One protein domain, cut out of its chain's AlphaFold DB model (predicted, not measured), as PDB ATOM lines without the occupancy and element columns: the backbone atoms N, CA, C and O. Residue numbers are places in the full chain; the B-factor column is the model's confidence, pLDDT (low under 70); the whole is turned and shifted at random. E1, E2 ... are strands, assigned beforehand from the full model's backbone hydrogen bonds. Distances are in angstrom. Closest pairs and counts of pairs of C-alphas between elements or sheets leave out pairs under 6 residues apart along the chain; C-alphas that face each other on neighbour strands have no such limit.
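Overview. This is residues 344 to 392 of the 392 residues of an uncharacterized protein of Caenorhabditis japonica (UniProt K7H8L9). Picture two small lobes set well apart and joined by one short bridge: a two-stranded hairpin, E1 and E2, at one end, and a little sheet of three strands, E3, E4 and E5, at the other, with residues 366 to 369 as the bridge between them. The two lobes do not form a common core; the space between them is open, and the whole makes a flat, loosely joined arch. The printed part has 49 residues with five named strands, E1 to E5 in that order along the chain, and no named helix, and its class is all strand. Both sheets are antiparallel, one in the order E1 - E2, the other in the order E3 - E4 - E5. The whole is extended, with a radius of gyration of the C-alphas of 15.2 A, and the C-alphas span 41 by 26 by 11 A.

Along the chain. Find C-alpha 344 at (26.512, -28.152, 12.466), where E1 begins; it takes in residues 344 to 350 and runs 15.6 A from first to last C-alpha. Read on through residues 351 to 358 to Ser 359, where E2 begins; it holds residues 359 to 365, is 16.0 A long, and ends with C-alpha 365 at (23.914, -22.430, 12.827). Pass residues 366 to 369 and you come to E3, residues 370 to 372, just 6.2 A long. After residues 373 to 375, E4 takes up residues 376 to 380, over 13.1 A. Beyond residues 381 to 386 lies E5, residues 387 to 391, which is 13.0 A long and ends with C-alpha 391 at (12.600, -3.670, 15.005).

Arrangement. Begin with E1 and E2, a hairpin of antiparallel neighbours whose directions stand at 135 degrees. Look at the C-alphas of Ser 346 and Thr 362, which face each other at 3.9 A, and at those of Phe 350 and Ser 359, which face each other at 5.3 A. Across this pair, N 345 and O 363 are within hydrogen-bond range at 2.9 A, and so are N 361 and O 348 at 3.0 A. Going on along the chain, you find E2 and E3 apart, although their link is tight. E1 is apart from E3, E4 and E5, and E2 is apart from E4 and E5. In the second sheet, E3, E4 and E5 form a meander, each strand the antiparallel neighbour of the one before; E4 is the inner strand, and E3 and E5 are the edge strands. The hairpin of E3 and E4 has an angle of 156 degrees between its directions, and the C-alphas of Gly 371 and Lys 378 face each other at 4.9 A. Here N 371 and O 378 are within hydrogen-bond range at 2.8 A, as are N 378 and O 371 at 2.8 A. The hairpin of E4 and E5 has an angle of 163 degrees, and the C-alphas of Met 376 and Val 391 face each other at 4.5 A. Across it, look for N 377 and O 390 at 2.8 A and N 388 and O 379 at 2.9 A, both within hydrogen-bond range. E3 and E5 are apart.

Size, cuts and confidence. The two C-alphas farthest apart are those of Gly 355 and Lys 384, at 44.2 A, while the first and last printed C-alphas, of Glu 344 and Val 392, are 28.4 A apart. Val 392 is the chain's last residue. The printed part has no cut. No link is long: those from E2 to E3 and from E3 to E4 are tight, and those from E1 to E2 and from E4 to E5 are short. In the B-factor column, the mean pLDDT of the printed part is 75.7; residues 346 to 361 are under 70, where the model's confidence is low, while E4 has a mean of 91.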
ATOM      1  N   GLU A 344      26.247 -27.720  11.099       75.19
ATOM      2  CA  GLU A 344      26.512 -28.152  12.466       75.19
ATOM      3  C   GLU A 344      27.901 -27.661  12.896       75.19
ATOM      4  O   GLU A 344      28.899 -27.924  12.224       75.19
ATOM      5  N   THR A 345      27.974 -26.939  14.014       72.19
ATOM      6  CA  THR A 345      29.237 -26.539  14.641       72.19
ATOM      7  C   THR A 345      29.320 -27.087  16.056       72.19
ATOM      8  O   THR A 345      28.390 -26.941  16.845       72.19
ATOM      9  N   SER A 346      30.456 -27.693  16.400       61.72
ATOM     10  CA  SER A 346      30.772 -28.180  17.748       61.72
ATOM     11  C   SER A 346      31.240 -27.072  18.703       61.72
ATOM     12  O   SER A 346      31.638 -27.362  19.831       61.72
ATOM     13  N   THR A 347      31.236 -25.808  18.257       65.44
ATOM     14  CA  THR A 347      31.846 -24.683  18.976       65.44
ATOM     15  C   THR A 347      30.920 -23.474  19.148       65.44
ATOM     16  O   THR A 347      31.400 -22.338  19.145       65.44
ATOM     17  N   MET A 348      29.604 -23.669  19.305       62.53
ATOM     18  CA  MET A 348      28.735 -22.568  19.748       62.53
ATOM     19  C   MET A 348      29.131 -22.163  21.169       62.53
ATOM     20  O   MET A 348      29.024 -22.965  22.096       62.53
ATOM     21  N   LYS A 349      29.598 -20.923  21.337       63.41
ATOM     22  CA  LYS A 349      29.938 -20.335  22.636       63.41
ATOM     23  C   LYS A 349      28.794 -19.470  23.140       63.41
ATOM     24  O   LYS A 349      28.518 -18.419  22.562       63.41
ATOM     25  N   PHE A 350      28.195 -19.855  24.259       60.34
ATOM     26  CA  PHE A 350      27.321 -18.957  25.004       60.34
ATOM     27  C   PHE A 350      28.158 -18.108  25.958       60.34
ATOM     28  O   PHE A 350      28.689 -18.617  26.947       60.34
ATOM     29  N   SER A 351      28.254 -16.812  25.652       55.53
ATOM     30  CA  SER A 351      28.823 -15.814  26.558       55.53
ATOM     31  C   SER A 351      27.953 -15.728  27.810       55.53
ATOM     32  O   SER A 351      26.825 -15.232  27.766       55.53
ATOM     33  N   SER A 352      28.460 -16.254  28.923       49.94
ATOM     34  CA  SER A 352      27.817 -16.099  30.222       49.94
ATOM     35  C   SER A 352      28.078 -14.695  30.765       49.94
ATOM     36  O   SER A 352      29.179 -14.156  30.635       49.94
ATOM     37  N   THR A 353      27.081 -14.082  31.400       47.91
ATOM     38  CA  THR A 353      27.242 -12.762  32.020       47.91
ATOM     39  C   THR A 353      28.302 -12.796  33.123       47.91
ATOM     40  O   THR A 353      28.099 -13.425  34.157       47.91
ATOM     41  N   ALA A 354      29.386 -12.045  32.910       51.28
ATOM     42  CA  ALA A 354      30.376 -11.631  33.907       51.28
ATOM     43  C   ALA A 354      30.973 -12.746  34.799       51.28
ATOM     44  O   ALA A 354      30.657 -12.855  35.981       51.28
ATOM     45  N   GLY A 355      31.954 -13.485  34.264       57.19
ATOM     46  CA  GLY A 355      32.954 -14.199  35.080       57.19
ATOM     47  C   GLY A 355      32.867 -15.727  35.102       57.19
ATOM     48  O   GLY A 355      33.739 -16.366  35.685       57.19
ATOM     49  N   LEU A 356      31.870 -16.320  34.444       54.50
ATOM     50  CA  LEU A 356      31.826 -17.762  34.172       54.50
ATOM     51  C   LEU A 356      32.500 -18.079  32.820       54.50
ATOM     52  O   LEU A 356      32.448 -17.245  31.915       54.50
ATOM     53  N   PRO A 357      33.134 -19.258  32.660       58.72
ATOM     54  CA  PRO A 357      33.730 -19.666  31.388       58.72
ATOM     55  C   PRO A 357      32.659 -19.895  30.310       58.72
ATOM     56  O   PRO A 357      31.541 -20.310  30.622       58.72
ATOM     57  N   ASP A 358      33.019 -19.668  29.041       65.81
ATOM     58  CA  ASP A 358      32.142 -19.923  27.891       65.81
ATOM     59  C   ASP A 358      31.611 -21.363  27.917       65.81
ATOM     60  O   ASP A 358      32.387 -22.320  27.842       65.81
ATOM     61  N   SER A 359      30.287 -21.529  27.949       61.50
ATOM     62  CA  SER A 359      29.693 -22.848  27.735       61.50
ATOM     63  C   SER A 359      29.734 -23.162  26.244       61.50
ATOM     64  O   SER A 359      29.146 -22.434  25.440       61.50
ATOM     65  N   VAL A 360      30.425 -24.243  25.883       68.19
ATOM     66  CA  VAL A 360      30.546 -24.718  24.500       68.19
ATOM     67  C   VAL A 360      29.528 -25.825  24.252       68.19
ATOM     68  O   VAL A 360      29.493 -26.798  25.004       68.19
ATOM     69  N   CYS A 361      28.724 -25.708  23.196       68.50
ATOM     70  CA  CYS A 361      27.853 -26.791  22.741       68.50
ATOM     71  C   CYS A 361      28.020 -27.080  21.246       68.50
ATOM     72  O   CYS A 361      28.448 -26.224  20.464       68.50
ATOM     73  N   THR A 362      27.605 -28.283  20.848       73.31
ATOM     74  CA  THR A 362      27.249 -28.550  19.454       73.31
ATOM     75  C   THR A 362      25.898 -27.911  19.158       73.31
ATOM     76  O   THR A 362      24.963 -28.048  19.948       73.31
ATOM     77  N   GLY A 363      25.787 -27.203  18.040       72.44
ATOM     78  CA  GLY A 363      24.546 -26.581  17.596       72.44
ATOM     79  C   GLY A 363      24.537 -26.351  16.091       72.44
ATOM     80  O   GLY A 363      25.586 -26.222  15.460       72.44
ATOM     81  N   VAL A 364      23.344 -26.296  15.508       70.44
ATOM     82  CA  VAL A 364      23.168 -25.965  14.090       70.44
ATOM     83  C   VAL A 364      23.059 -24.450  13.955       70.44
ATOM     84  O   VAL A 364      22.148 -23.844  14.517       70.44
ATOM     85  N   TYR A 365      23.982 -23.838  13.215       76.50
ATOM     86  CA  TYR A 365      23.914 -22.430  12.827       76.50
ATOM     87  C   TYR A 365      23.604 -22.313  11.332       76.50
ATOM     88  O   TYR A 365      23.834 -23.246  10.562       76.50
ATOM     89  N   ALA A 366      23.061 -21.176  10.906       72.25
ATOM     90  CA  ALA A 366      22.849 -20.899   9.492       72.25
ATOM     91  C   ALA A 366      22.835 -19.390   9.245       72.25
ATOM     92  O   ALA A 366      22.121 -18.660   9.937       72.25
ATOM     93  N   ASP A 367      23.586 -18.936   8.245       75.88
ATOM     94  CA  ASP A 367      23.634 -17.525   7.875       75.88
ATOM     95  C   ASP A 367      22.325 -17.120   7.182       75.88
ATOM     96  O   ASP A 367      21.971 -17.632   6.114       75.88
ATOM     97  N   ALA A 368      21.581 -16.211   7.814       76.06
ATOM     98  CA  ALA A 368      20.333 -15.677   7.283       76.06
ATOM     99  C   ALA A 368      20.595 -14.553   6.268       76.06
ATOM    100  O   ALA A 368      21.458 -13.697   6.476       76.06
ATOM    101  N   MET A 369      19.796 -14.492   5.200       76.38
ATOM    102  CA  MET A 369      19.789 -13.323   4.315       76.38
ATOM    103  C   MET A 369      19.105 -12.134   5.009       76.38
ATOM    104  O   MET A 369      17.877 -12.089   5.099       76.38
ATOM    105  N   ILE A 370      19.907 -11.180   5.498       83.06
ATOM    106  CA  ILE A 370      19.443 -10.003   6.248       83.06
ATOM    107  C   ILE A 370      19.604  -8.720   5.419       83.06
ATOM    108  O   ILE A 370      20.713  -8.335   5.050       83.06
ATOM    109  N   GLY A 371      18.502  -7.999   5.205       81.94
ATOM    110  CA  GLY A 371      18.517  -6.586   4.826       81.94
ATOM    111  C   GLY A 371      18.564  -5.695   6.070       81.94
ATOM    112  O   GLY A 371      17.703  -5.818   6.940       81.94
ATOM    113  N   ILE A 372      19.549  -4.798   6.164       85.62
ATOM    114  CA  ILE A 372      19.772  -3.940   7.342       85.62
ATOM    115  C   ILE A 372      19.320  -2.501   7.051       85.62
ATOM    116  O   ILE A 372      19.837  -1.849   6.144       85.62
ATOM    117  N   GLY A 373      18.373  -1.999   7.845       81.62
ATOM    118  CA  GLY A 373      18.069  -0.576   8.028       81.62
ATOM    119  C   GLY A 373      18.584  -0.064   9.382       81.62
ATOM    120  O   GLY A 373      19.167  -0.823  10.148       81.62
ATOM    121  N   GLN A 374      18.360   1.216   9.703       80.25
ATOM    122  CA  GLN A 374      18.926   1.850  10.914       80.25
ATOM    123  C   GLN A 374      18.505   1.169  12.234       80.25
ATOM    124  O   GLN A 374      19.361   0.894  13.066       80.25
ATOM    125  N   ASN A 375      17.214   0.856  12.382       88.75
ATOM    126  CA  ASN A 375      16.619   0.195  13.557       88.75
ATOM    127  C   ASN A 375      15.792  -1.045  13.157       88.75
ATOM    128  O   ASN A 375      14.857  -1.431  13.853       88.75
ATOM    129  N   MET A 376      16.049  -1.622  11.978       90.06
ATOM    130  CA  MET A 376      15.196  -2.671  11.416       90.06
ATOM    131  C   MET A 376      16.004  -3.694  10.623       90.06
ATOM    132  O   MET A 376      16.695  -3.342   9.668       90.06
ATOM    133  N   TYR A 377      15.837  -4.965  10.969       89.56
ATOM    134  CA  TYR A 377      16.381  -6.108  10.247       89.56
ATOM    135  C   TYR A 377      15.254  -6.796   9.480       89.56
ATOM    136  O   TYR A 377      14.242  -7.179  10.070       89.56
ATOM    137  N   LYS A 378      15.423  -6.966   8.169       91.94
ATOM    138  CA  LYS A 378      14.531  -7.764   7.326       91.94
ATOM    139  C   LYS A 378      15.175  -9.120   7.060       91.94
ATOM    140  O   LYS A 378      16.222  -9.160   6.423       91.94
ATOM    141  N   LEU A 379      14.542 -10.206   7.490       91.12
ATOM    142  CA  LEU A 379      14.907 -11.573   7.120       91.12
ATOM    143  C   LEU A 379      13.934 -12.061   6.041       91.12
ATOM    144  O   LEU A 379      12.718 -11.955   6.210       91.12
ATOM    145  N   GLU A 380      14.446 -12.616   4.946       91.00
ATOM    146  CA  GLU A 380      13.596 -13.276   3.946       91.00
ATOM    147  C   GLU A 380      13.228 -14.697   4.394       91.00
ATOM    148  O   GLU A 380      14.027 -15.374   5.046       91.00
ATOM    149  N   SER A 381      12.029 -15.170   4.042       90.44
ATOM    150  CA  SER A 381      11.647 -16.572   4.238       90.44
ATOM    151  C   SER A 381      12.092 -17.458   3.073       90.44
ATOM    152  O   SER A 381      12.312 -16.991   1.955       90.44
ATOM    153  N   PHE A 382      12.138 -18.768   3.316       86.94
ATOM    154  CA  PHE A 382      12.060 -19.771   2.254       86.94
ATOM    155  C   PHE A 382      10.724 -19.692   1.477       86.94
ATOM    156  O   PHE A 382      10.687 -19.985   0.282       86.94
ATOM    157  N   LEU A 383       9.635 -19.253   2.126       88.69
ATOM    158  CA  LEU A 383       8.337 -19.008   1.488       88.69
ATOM    159  C   LEU A 383       8.356 -17.687   0.702       88.69
ATOM    160  O   LEU A 383       8.647 -16.611   1.230       88.69
ATOM    161  N   LYS A 384       8.054 -17.758  -0.598       87.38
ATOM    162  CA  LYS A 384       8.252 -16.641  -1.529       87.38
ATOM    163  C   LYS A 384       7.265 -15.495  -1.271       87.38
ATOM    164  O   LYS A 384       6.121 -15.544  -1.706       87.38
ATOM    165  N   GLY A 385       7.774 -14.399  -0.712       86.44
ATOM    166  CA  GLY A 385       6.998 -13.189  -0.414       86.44
ATOM    167  C   GLY A 385       6.706 -13.007   1.075       86.44
ATOM    168  O   GLY A 385       6.253 -11.934   1.469       86.44
ATOM    169  N   VAL A 386       7.031 -14.006   1.900       91.12
ATOM    170  CA  VAL A 386       7.047 -13.892   3.356       91.12
ATOM    171  C   VAL A 386       8.401 -13.324   3.796       91.12
ATOM    172  O   VAL A 386       9.462 -13.807   3.393       91.12
ATOM    173  N   SER A 387       8.370 -12.316   4.664       91.44
ATOM    174  CA  SER A 387       9.560 -11.724   5.278       91.44
ATOM    175  C   SER A 387       9.275 -11.384   6.739       91.44
ATOM    176  O   SER A 387       8.212 -10.845   7.048       91.44
ATOM    177  N   LEU A 388      10.236 -11.636   7.624       91.62
ATOM    178  CA  LEU A 388      10.188 -11.199   9.018       91.62
ATOM    179  C   LEU A 388      10.887  -9.843   9.147       91.62
ATOM    180  O   LEU A 388      12.000  -9.662   8.653       91.62
ATOM    181  N   PHE A 389      10.249  -8.902   9.840       90.50
ATOM    182  CA  PHE A 389      10.832  -7.609  10.187       90.50
ATOM    183  C   PHE A 389      11.033  -7.546  11.702       90.50
ATOM    184  O   PHE A 389      10.067  -7.631  12.458       90.50
ATOM    185  N   ILE A 390      12.282  -7.403  12.139       89.19
ATOM    186  CA  ILE A 390      12.658  -7.230  13.544       89.19
ATOM    187  C   ILE A 390      13.030  -5.761  13.734       89.19
ATOM    188  O   ILE A 390      13.950  -5.276  13.074       89.19
ATOM    189  N   VAL A 391      12.319  -5.062  14.617       85.25
ATOM    190  CA  VAL A 391      12.600  -3.670  15.005       85.25
ATOM    191  C   VAL A 391      13.188  -3.667  16.415       85.25
ATOM    192  O   VAL A 391      12.723  -4.435  17.259       85.25
ATOM    193  N   VAL A 392      14.216  -2.840  16.641       79.81
ATOM    194  CA  VAL A 392      15.000  -2.756  17.892       79.81
ATOM    195  C   VAL A 392      15.185  -1.298  18.320       79.81
ATOM    196  O   VAL A 392      15.489  -0.456  17.437       79.81
TER     197      VAL A 392